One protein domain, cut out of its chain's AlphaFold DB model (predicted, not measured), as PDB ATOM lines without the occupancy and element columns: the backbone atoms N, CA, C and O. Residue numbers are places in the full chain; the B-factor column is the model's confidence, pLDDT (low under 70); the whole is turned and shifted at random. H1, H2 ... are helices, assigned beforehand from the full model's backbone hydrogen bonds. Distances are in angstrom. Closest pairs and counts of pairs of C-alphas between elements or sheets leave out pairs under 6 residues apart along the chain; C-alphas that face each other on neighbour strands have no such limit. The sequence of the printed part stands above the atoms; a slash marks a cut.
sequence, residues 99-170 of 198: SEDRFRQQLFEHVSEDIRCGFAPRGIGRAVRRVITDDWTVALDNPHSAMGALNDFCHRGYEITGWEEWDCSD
ATOM      1  N   SER A  99     -25.578 -34.651  14.998       91.31
ATOM      2  CA  SER A  99     -26.512 -35.145  15.999       91.31
ATOM      3  C   SER A  99     -25.758 -35.848  17.118       91.31
ATOM      4  O   SER A  99     -25.247 -36.958  16.961       91.31
ATOM      5  N   GLU A 100     -25.745 -35.205  18.283       88.44
ATOM      6  CA  GLU A 100     -25.207 -35.774  19.516       88.44
ATOM      7  C   GLU A 100     -25.914 -37.090  19.886       88.44
ATOM      8  O   GLU A 100     -25.277 -38.034  20.353       88.44
ATOM      9  N   ASP A 101     -27.218 -37.195  19.617       87.75
ATOM     10  CA  ASP A 101     -27.982 -38.424  19.839       87.75
ATOM     11  C   ASP A 101     -27.496 -39.563  18.933       87.75
ATOM     12  O   ASP A 101     -27.323 -40.692  19.402       87.75
ATOM     13  N   ARG A 102     -27.222 -39.276  17.652       90.81
ATOM     14  CA  ARG A 102     -26.651 -40.264  16.722       90.81
ATOM     15  C   ARG A 102     -25.238 -40.650  17.110       90.81
ATOM     16  O   ARG A 102     -24.924 -41.836  17.112       90.81
ATOM     17  N   PHE A 103     -24.419 -39.685  17.508       90.75
ATOM     18  CA  PHE A 103     -23.084 -39.955  18.023       90.75
ATOM     19  C   PHE A 103     -23.119 -40.891  19.239       90.75
ATOM     20  O   PHE A 103     -22.447 -41.922  19.256       90.75
ATOM     21  N   ARG A 104     -23.960 -40.586  20.238       88.19
ATOM     22  CA  ARG A 104     -24.154 -41.443  21.417       88.19
ATOM     23  C   ARG A 104     -24.625 -42.841  21.030       88.19
ATOM     24  O   ARG A 104     -24.140 -43.817  21.598       88.19
ATOM     25  N   GLN A 105     -25.558 -42.943  20.084       90.06
ATOM     26  CA  GLN A 105     -26.045 -44.225  19.583       90.06
ATOM     27  C   GLN A 105     -24.902 -45.063  18.994       90.06
ATOM     28  O   GLN A 105     -24.698 -46.188  19.446       90.06
ATOM     29  N   GLN A 106     -24.133 -44.502  18.056       92.12
ATOM     30  CA  GLN A 106     -23.000 -45.179  17.411       92.12
ATOM     31  C   GLN A 106     -21.959 -45.638  18.439       92.12
ATOM     32  O   GLN A 106     -21.519 -46.786  18.426       92.12
ATOM     33  N   LEU A 107     -21.651 -44.776  19.409       91.06
ATOM     34  CA  LEU A 107     -20.746 -45.094  20.506       91.06
ATOM     35  C   LEU A 107     -21.234 -46.288  21.341       91.06
ATOM     36  O   LEU A 107     -20.463 -47.203  21.641       91.06
ATOM     37  N   PHE A 108     -22.513 -46.313  21.715       90.31
ATOM     38  CA  PHE A 108     -23.065 -47.438  22.470       90.31
ATOM     39  C   PHE A 108     -23.127 -48.726  21.650       90.31
ATOM     40  O   PHE A 108     -22.868 -49.796  22.208       90.31
ATOM     41  N   GLU A 109     -23.464 -48.646  20.365       92.62
ATOM     42  CA  GLU A 109     -23.512 -49.795  19.458       92.62
ATOM     43  C   GLU A 109     -22.121 -50.407  19.274       92.62
ATOM     44  O   GLU A 109     -21.957 -51.604  19.511       92.62
ATOM     45  N   HIS A 110     -21.110 -49.583  18.992       93.12
ATOM     46  CA  HIS A 110     -19.714 -50.005  18.877       93.12
ATOM     47  C   HIS A 110     -19.219 -50.719  20.142       93.12
ATOM     48  O   HIS A 110     -18.751 -51.854  20.095       93.12
ATOM     49  N   VAL A 111     -19.400 -50.100  21.312       92.81
ATOM     50  CA  VAL A 111     -18.953 -50.691  22.585       92.81
ATOM     51  C   VAL A 111     -19.713 -51.982  22.897       92.81
ATOM     52  O   VAL A 111     -19.145 -52.928  23.444       92.81
ATOM     53  N   SER A 112     -21.004 -52.043  22.562       93.19
ATOM     54  CA  SER A 112     -21.806 -53.257  22.742       93.19
ATOM     55  C   SER A 112     -21.325 -54.390  21.838       93.19
ATOM     56  O   SER A 112     -21.285 -55.541  22.279       93.19
ATOM     57  N   GLU A 113     -20.921 -54.070  20.609       94.12
ATOM     58  CA  GLU A 113     -20.343 -55.016  19.658       94.12
ATOM     59  C   GLU A 113     -19.018 -55.589  20.168       94.12
ATOM     60  O   GLU A 113     -18.857 -56.808  20.237       94.12
ATOM     61  N   ASP A 114     -18.107 -54.736  20.633       94.44
ATOM     62  CA  ASP A 114     -16.815 -55.183  21.155       94.44
ATOM     63  C   ASP A 114     -16.959 -56.024  22.428       94.44
ATOM     64  O   ASP A 114     -16.214 -56.988  22.633       94.44
ATOM     65  N   ILE A 115     -17.936 -55.704  23.288       93.81
ATOM     66  CA  ILE A 115     -18.285 -56.550  24.438       93.81
ATOM     67  C   ILE A 115     -18.758 -57.920  23.948       93.81
ATOM     68  O   ILE A 115     -18.312 -58.946  24.468       93.81
ATOM     69  N   ARG A 116     -19.663 -57.947  22.963       94.94
ATOM     70  CA  ARG A 116     -20.245 -59.179  22.415       94.94
ATOM     71  C   ARG A 116     -19.183 -60.076  21.785       94.94
ATOM     72  O   ARG A 116     -19.227 -61.289  21.979       94.94
ATOM     73  N   CYS A 117     -18.228 -59.484  21.078       94.94
ATOM     74  CA  CYS A 117     -17.147 -60.199  20.408       94.94
ATOM     75  C   CYS A 117     -15.950 -60.518  21.322       94.94
ATOM     76  O   CYS A 117     -15.027 -61.214  20.905       94.94
ATOM     77  N   GLY A 118     -15.967 -60.066  22.580       92.88
ATOM     78  CA  GLY A 118     -14.907 -60.344  23.553       92.88
ATOM     79  C   GLY A 118     -13.640 -59.503  23.367       92.88
ATOM     80  O   GLY A 118     -12.614 -59.824  23.966       92.88
ATOM     81  N   PHE A 119     -13.711 -58.433  22.575       91.50
ATOM     82  CA  PHE A 119     -12.622 -57.474  22.379       91.50
ATOM     83  C   PHE A 119     -12.570 -56.419  23.488       91.50
ATOM     84  O   PHE A 119     -11.502 -55.886  23.785       91.50
ATOM     85  N   ALA A 120     -13.699 -56.145  24.152       93.62
ATOM     86  CA  ALA A 120     -13.756 -55.099  25.161       93.62
ATOM     87  C   ALA A 120     -13.357 -55.579  26.576       93.62
ATOM     88  O   ALA A 120     -13.786 -56.645  27.039       93.62
ATOM     89  N   PRO A 121     -12.604 -54.773  27.345       93.88
ATOM     90  CA  PRO A 121     -12.217 -55.117  28.705       93.88
ATOM     91  C   PRO A 121     -13.391 -55.019  29.689       93.88
ATOM     92  O   PRO A 121     -14.342 -54.245  29.539       93.88
ATOM     93  N   ARG A 122     -13.282 -55.748  30.807       92.75
ATOM     94  CA  ARG A 122     -14.262 -55.656  31.900       92.75
ATOM     95  C   ARG A 122     -14.419 -54.211  32.387       92.75
ATOM     96  O   ARG A 122     -13.443 -53.529  32.706       92.75
ATOM     97  N   GLY A 123     -15.674 -53.791  32.533       91.38
ATOM     98  CA  GLY A 123     -16.042 -52.472  33.047       91.38
ATOM     99  C   GLY A 123     -16.140 -51.370  31.991       91.38
ATOM    100  O   GLY A 123     -16.511 -50.259  32.363       91.38
ATOM    101  N   ILE A 124     -15.883 -51.666  30.709       91.25
ATOM    102  CA  ILE A 124     -15.915 -50.676  29.622       91.25
ATOM    103  C   ILE A 124     -17.243 -49.911  29.546       91.25
ATOM    104  O   ILE A 124     -17.238 -48.688  29.525       91.25
ATOM    105  N   GLY A 125     -18.387 -50.594  29.658       87.88
ATOM    106  CA  GLY A 125     -19.694 -49.932  29.600       87.88
ATOM    107  C   GLY A 125     -19.910 -48.912  30.724       87.88
ATOM    108  O   GLY A 125     -20.623 -47.933  30.535       87.88
ATOM    109  N   ARG A 126     -19.270 -49.094  31.889       87.31
ATOM    110  CA  ARG A 126     -19.298 -48.101  32.974       87.31
ATOM    111  C   ARG A 126     -18.327 -46.951  32.711       87.31
ATOM    112  O   ARG A 126     -18.654 -45.822  33.054       87.31
ATOM    113  N   ALA A 127     -17.157 -47.236  32.137       87.50
ATOM    114  CA  ALA A 127     -16.180 -46.217  31.763       87.50
ATOM    115  C   ALA A 127     -16.754 -45.275  30.694       87.50
ATOM    116  O   ALA A 127     -16.790 -44.071  30.908       87.50
ATOM    117  N   VAL A 128     -17.324 -45.837  29.626       85.56
ATOM    118  CA  VAL A 128     -17.986 -45.093  28.545       85.56
ATOM    119  C   VAL A 128     -19.171 -44.290  29.077       85.56
ATOM    120  O   VAL A 128     -19.279 -43.103  28.799       85.56
ATOM    121  N   ARG A 129     -20.029 -44.885  29.923       81.50
ATOM    122  CA  ARG A 129     -21.126 -44.127  30.547       81.50
ATOM    123  C   ARG A 129     -20.625 -42.947  31.369       81.50
ATOM    124  O   ARG A 129     -21.176 -41.878  31.206       81.50
ATOM    125  N   ARG A 130     -19.580 -43.104  32.189       76.06
ATOM    126  CA  ARG A 130     -19.029 -41.980  32.967       76.06
ATOM    127  C   ARG A 130     -18.572 -40.823  32.085       76.06
ATOM    128  O   ARG A 130     -18.856 -39.684  32.428       76.06
ATOM    129  N   VAL A 131     -17.925 -41.127  30.961       68.50
ATOM    130  CA  VAL A 131     -17.486 -40.117  29.987       68.50
ATOM    131  C   VAL A 131     -18.678 -39.415  29.330       68.50
ATOM    132  O   VAL A 131     -18.616 -38.222  29.079       68.50
ATOM    133  N   ILE A 132     -19.784 -40.127  29.094       68.56
ATOM    134  CA  ILE A 132     -20.973 -39.577  28.423       68.56
ATOM    135  C   ILE A 132     -21.940 -38.864  29.388       68.56
ATOM    136  O   ILE A 132     -22.617 -37.924  28.974       68.56
ATOM    137  N   THR A 133     -22.091 -39.338  30.632       64.94
ATOM    138  CA  THR A 133     -23.186 -38.923  31.533       64.94
ATOM    139  C   THR A 133     -22.754 -38.088  32.729       64.94
ATOM    140  O   THR A 133     -23.560 -37.288  33.197       64.94
ATOM    141  N   ASP A 134     -21.531 -38.265  33.238       56.50
ATOM    142  CA  ASP A 134     -21.162 -37.744  34.565       56.50
ATOM    143  C   ASP A 134     -20.087 -36.644  34.516       56.50
ATOM    144  O   ASP A 134     -19.845 -35.998  35.536       56.50
ATOM    145  N   ASP A 135     -19.474 -36.389  33.356       51.25
ATOM    146  CA  ASP A 135     -18.378 -35.428  33.205       51.25
ATOM    147  C   ASP A 135     -18.744 -34.330  32.190       51.25
ATOM    148  O   ASP A 135     -18.621 -34.481  30.979       51.25
ATOM    149  N   TRP A 136     -19.226 -33.194  32.697       51.06
ATOM    150  CA  TRP A 136     -19.551 -31.979  31.932       51.06
ATOM    151  C   TRP A 136     -18.317 -31.275  31.322       51.06
ATOM    152  O   TRP A 136     -18.410 -30.130  30.885       51.06
ATOM    153  N   THR A 137     -17.142 -31.906  31.319       53.97
ATOM    154  CA  THR A 137     -15.897 -31.288  30.845       53.97
ATOM    155  C   THR A 137     -15.739 -31.311  29.325       53.97
ATOM    156  O   THR A 137     -15.019 -30.463  28.799       53.97
ATOM    157  N   VAL A 138     -16.438 -32.200  28.605       62.34
ATOM    158  CA  VAL A 138     -16.371 -32.271  27.137       62.34
ATOM    159  C   VAL A 138     -17.757 -32.100  26.526       62.34
ATOM    160  O   VAL A 138     -18.623 -32.963  26.651       62.34
ATOM    161  N   ALA A 139     -17.973 -30.970  25.855       67.75
ATOM    162  CA  ALA A 139     -19.182 -30.751  25.074       67.75
ATOM    163  C   ALA A 139     -19.205 -31.732  23.888       67.75
ATOM    164  O   ALA A 139     -18.253 -31.789  23.119       67.75
ATOM    165  N   LEU A 140     -20.269 -32.521  23.736       76.62
ATOM    166  CA  LEU A 140     -20.473 -33.411  22.576       76.62
ATOM    167  C   LEU A 140     -21.402 -32.772  21.528       76.62
ATOM    168  O   LEU A 140     -21.890 -33.431  20.610       76.62
ATOM    169  N   ASP A 141     -21.645 -31.472  21.677       77.81
ATOM    170  CA  ASP A 141     -22.571 -30.665  20.883       77.81
ATOM    171  C   ASP A 141     -22.043 -30.345  19.477       77.81
ATOM    172  O   ASP A 141     -22.787 -29.853  18.628       77.81
ATOM    173  N   ASN A 142     -20.772 -30.649  19.207       85.31
ATOM    174  CA  ASN A 142     -20.147 -30.453  17.911       85.31
ATOM    175  C   ASN A 142     -19.168 -31.592  17.562       85.31
ATOM    176  O   ASN A 142     -18.598 -32.220  18.463       85.31
ATOM    177  N   PRO A 143     -18.901 -31.817  16.258       86.50
ATOM    178  CA  PRO A 143     -18.034 -32.902  15.811       86.50
ATOM    179  C   PRO A 143     -16.621 -32.829  16.393       86.50
ATOM    180  O   PRO A 143     -16.077 -33.844  16.803       86.50
ATOM    181  N   HIS A 144     -16.020 -31.638  16.458       86.56
ATOM    182  CA  HIS A 144     -14.625 -31.491  16.875       86.56
ATOM    183  C   HIS A 144     -14.417 -31.942  18.324       86.56
ATOM    184  O   HIS A 144     -13.520 -32.734  18.609       86.56
ATOM    185  N   SER A 145     -15.273 -31.478  19.230       85.00
ATOM    186  CA  SER A 145     -15.195 -31.845  20.643       85.00
ATOM    187  C   SER A 145     -15.538 -33.319  20.880       85.00
ATOM    188  O   SER A 145     -14.857 -33.980  21.663       85.00
ATOM    189  N   ALA A 146     -16.513 -33.870  20.151       86.12
ATOM    190  CA  ALA A 146     -16.851 -35.290  20.228       86.12
ATOM    191  C   ALA A 146     -15.709 -36.199  19.741       86.12
ATOM    192  O   ALA A 146     -15.393 -37.198  20.385       86.12
ATOM    193  N   MET A 147     -15.039 -35.830  18.646       84.62
ATOM    194  CA  MET A 147     -13.869 -36.551  18.132       84.62
ATOM    195  C   MET A 147     -12.678 -36.468  19.093       84.62
ATOM    196  O   MET A 147     -11.989 -37.462  19.308       84.62
ATOM    197  N   GLY A 148     -12.454 -35.303  19.714       85.81
ATOM    198  CA  GLY A 148     -11.462 -35.151  20.782       85.81
ATOM    199  C   GLY A 148     -11.724 -36.112  21.943       85.81
ATOM    200  O   GLY A 148     -10.818 -36.824  22.364       85.81
ATOM    201  N   ALA A 149     -12.985 -36.223  22.378       85.62
ATOM    202  CA  ALA A 149     -13.382 -37.138  23.446       85.62
ATOM    203  C   ALA A 149     -13.049 -38.606  23.135       85.62
ATOM    204  O   ALA A 149     -12.631 -39.335  24.031       85.62
ATOM    205  N   LEU A 150     -13.240 -39.045  21.885       88.06
ATOM    206  CA  LEU A 150     -12.916 -40.413  21.470       88.06
ATOM    207  C   LEU A 150     -11.409 -40.657  21.392       88.06
ATOM    208  O   LEU A 150     -10.951 -41.699  21.847       88.06
ATOM    209  N   ASN A 151     -10.643 -39.699  20.866       86.75
ATOM    210  CA  ASN A 151      -9.184 -39.811  20.773       86.75
ATOM    211  C   ASN A 151      -8.503 -39.831  22.148       86.75
ATOM    212  O   ASN A 151      -7.530 -40.553  22.345       86.75
ATOM    213  N   ASP A 152      -9.027 -39.063  23.104       86.38
ATOM    214  CA  ASP A 152      -8.499 -39.016  24.470       86.38
ATOM    215  C   ASP A 152      -8.978 -40.205  25.326       86.38
ATOM    216  O   ASP A 152      -8.489 -40.430  26.440       86.38
ATOM    217  N   PHE A 153      -9.945 -40.986  24.831       88.12
ATOM    218  CA  PHE A 153     -10.511 -42.103  25.569       88.12
ATOM    219  C   PHE A 153      -9.569 -43.309  25.584       88.12
ATOM    220  O   PHE A 153      -9.333 -43.967  24.574       88.12
ATOM    221  N   CYS A 154      -9.130 -43.689  26.783       88.31
ATOM    222  CA  CYS A 154      -8.439 -44.952  27.009       88.31
ATOM    223  C   CYS A 154      -8.930 -45.607  28.303       88.31
ATOM    224  O   CYS A 154      -8.862 -45.025  29.390       88.31
ATOM    225  N   HIS A 155      -9.384 -46.859  28.221       90.50
ATOM    226  CA  HIS A 155      -9.755 -47.650  29.394       90.50
ATOM    227  C   HIS A 155      -9.045 -48.995  29.384       90.50
ATOM    228  O   HIS A 155      -9.438 -49.919  28.681       90.50
ATOM    229  N   ARG A 156      -8.016 -49.145  30.226       92.00
ATOM    230  CA  ARG A 156      -7.222 -50.389  30.331       92.00
ATOM    231  C   ARG A 156      -6.594 -50.808  28.992       92.00
ATOM    232  O   ARG A 156      -6.572 -51.995  28.679       92.00
ATOM    233  N   GLY A 157      -6.103 -49.835  28.224       90.19
ATOM    234  CA  GLY A 157      -5.517 -50.058  26.899       90.19
ATOM    235  C   GLY A 157      -6.540 -50.316  25.790       90.19
ATOM    236  O   GLY A 157      -6.140 -50.598  24.670       90.19
ATOM    237  N   TYR A 158      -7.839 -50.244  26.094       92.12
ATOM    238  CA  TYR A 158      -8.890 -50.201  25.083       92.12
ATOM    239  C   TYR A 158      -9.131 -48.753  24.665       92.12
ATOM    240  O   TYR A 158      -9.348 -47.890  25.523       92.12
ATOM    241  N   GLU A 159      -9.122 -48.537  23.360       92.19
ATOM    242  CA  GLU A 159      -9.381 -47.275  22.672       92.19
ATOM    243  C   GLU A 159     -10.598 -47.470  21.764       92.19
ATOM    244  O   GLU A 159     -10.916 -48.597  21.380       92.19
ATOM    245  N   ILE A 160     -11.283 -46.382  21.429       90.44
ATOM    246  CA  ILE A 160     -12.400 -46.419  20.481       90.44
ATOM    247  C   ILE A 160     -11.828 -46.098  19.106       90.44
ATOM    248  O   ILE A 160     -11.286 -45.017  18.895       90.44
ATOM    249  N   THR A 161     -11.944 -47.035  18.169       89.19
ATOM    250  CA  THR A 161     -11.328 -46.931  16.836       89.19
ATOM    251  C   THR A 161     -12.364 -47.064  15.726       89.19
ATOM    252  O   THR A 161     -13.393 -47.706  15.925       89.19
ATOM    253  N   GLY A 162     -12.075 -46.517  14.541       88.25
ATOM    254  CA  GLY A 162     -12.980 -46.594  13.386       88.25
ATOM    255  C   GLY A 162     -14.203 -45.687  13.521       88.25
ATOM    256  O   GLY A 162     -15.217 -45.898  12.858       88.25
ATOM    257  N   TRP A 163     -14.126 -44.689  14.400       88.31
ATOM    258  CA  TRP A 163     -15.187 -43.708  14.602       88.31
ATOM    259  C   TRP A 163     -15.291 -42.722  13.434       88.31
ATOM    260  O   TRP A 163     -16.333 -42.102  13.239       88.31
ATOM    261  N   GLU A 164     -14.239 -42.605  12.621       87.31
ATOM    262  CA  GLU A 164     -14.190 -41.784  11.412       87.31
ATOM    263  C   GLU A 164     -15.216 -42.233  10.361       87.31
ATOM    264  O   GLU A 164     -15.614 -41.447   9.502       87.31
ATOM    265  N   GLU A 165     -15.657 -43.491  10.435       90.06
ATOM    266  CA  GLU A 165     -16.660 -44.075   9.544       90.06
ATOM    267  C   GLU A 165     -18.103 -43.853  10.035       90.06
ATOM    268  O   GLU A 165     -19.056 -44.189   9.328       90.06
ATOM    269  N   TRP A 166     -18.301 -43.300  11.236       91.94
ATOM    270  CA  TRP A 166     -19.634 -43.159  11.821       91.94
ATOM    271  C   TRP A 166     -20.414 -42.002  11.186       91.94
ATOM    272  O   TRP A 166     -20.029 -40.835  11.285       91.94
ATOM    273  N   ASP A 167     -21.591 -42.297  10.623       90.38
ATOM    274  CA  ASP A 167     -22.567 -41.261  10.268       90.38
ATOM    275  C   ASP A 167     -23.282 -40.766  11.534       90.38
ATOM    276  O   ASP A 167     -24.268 -41.346  11.997       90.38
ATOM    277  N   CYS A 168     -22.759 -39.677  12.094       91.94
ATOM    278  CA  CYS A 168     -23.317 -38.992  13.261       91.94
ATOM    279  C   CYS A 168     -24.214 -37.809  12.871       91.94
ATOM    280  O   CYS A 168     -24.395 -36.882  13.660       91.94
ATOM    281  N   SER A 169     -24.746 -37.799  11.646       92.19
ATOM    282  CA  SER A 169     -25.657 -36.753  11.194       92.19
ATOM    283  C   SER A 169     -27.120 -37.188  11.278       92.19
ATOM    284  O   SER A 169     -27.460 -38.346  11.026       92.19
ATOM    285  N   ASP A 170     -28.019 -36.259  11.582       93.81
ATOM    286  CA  ASP A 170     -29.469 -36.470  11.491       93.81
ATOM    287  C   ASP A 170     -30.113 -35.350  10.674       93.81
ATOM    288  O   ASP A 170     -29.467 -34.363  10.322       93.81
TER     289      ASP A 170
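This is residues 99 to 170 of the 198 residues of an uncharacterized protein of Streptomonospora salina (UniProt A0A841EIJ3). A long helix, H1, and a shorter one, H2, lie side by side as a helical hairpin. A third short helix, H3, stands to one side of this pair, and a long tail without a named element, residues 152 to 170, leaves H3 and folds back until its end is beside the first printed residue. The printed part has 72 residues with three named helices, in the order H1, H2, H3, and no named strand; the class is all helix. The whole is compact, with a radius of gyration of the C-alphas of 11.6 A, and rounded, spanning 30 by 24 by 17 A.

H1, residues 100 to 117, begins at C-alpha 100 (-25.207, -35.774, 19.516) and is 25.7 A long from first to last C-alpha. H2, residues 124 to 133, is 14.0 A long. H3, residues 143 to 151, is 12.3 A long and ends at C-alpha 151 (-9.184, -39.811, 20.773).

H1 touches H2 with residues 104 to 112 alone; the closest C-alphas, those of Val 111 and Gly 125, are 7.1 A apart. The two run opposite ways at a shallow tilt of 9 degrees and form a hairpin. H3 touches no helix, but H3 and H1 are near each other, with 7 pairs of C-alphas within 10 A. H2 and H3 are only just apart, at 8.3 A. In H1, H2 and H3 every O i to N i+4 pair is within hydrogen-bond range.

The C-alphas farthest apart, those of Arg 156 and Asp 170, are 32.3 A apart, while those of Ser 99 and Asp 170 are 5.6 A apart. The printed part has no cut. The links H1 to H2, 6 residues, and H2 to H3, 9 residues, are short. The mean pLDDT of the printed part is 85.7; residues 131 to 139, of which 131 to 133 belong to H2, are under 70.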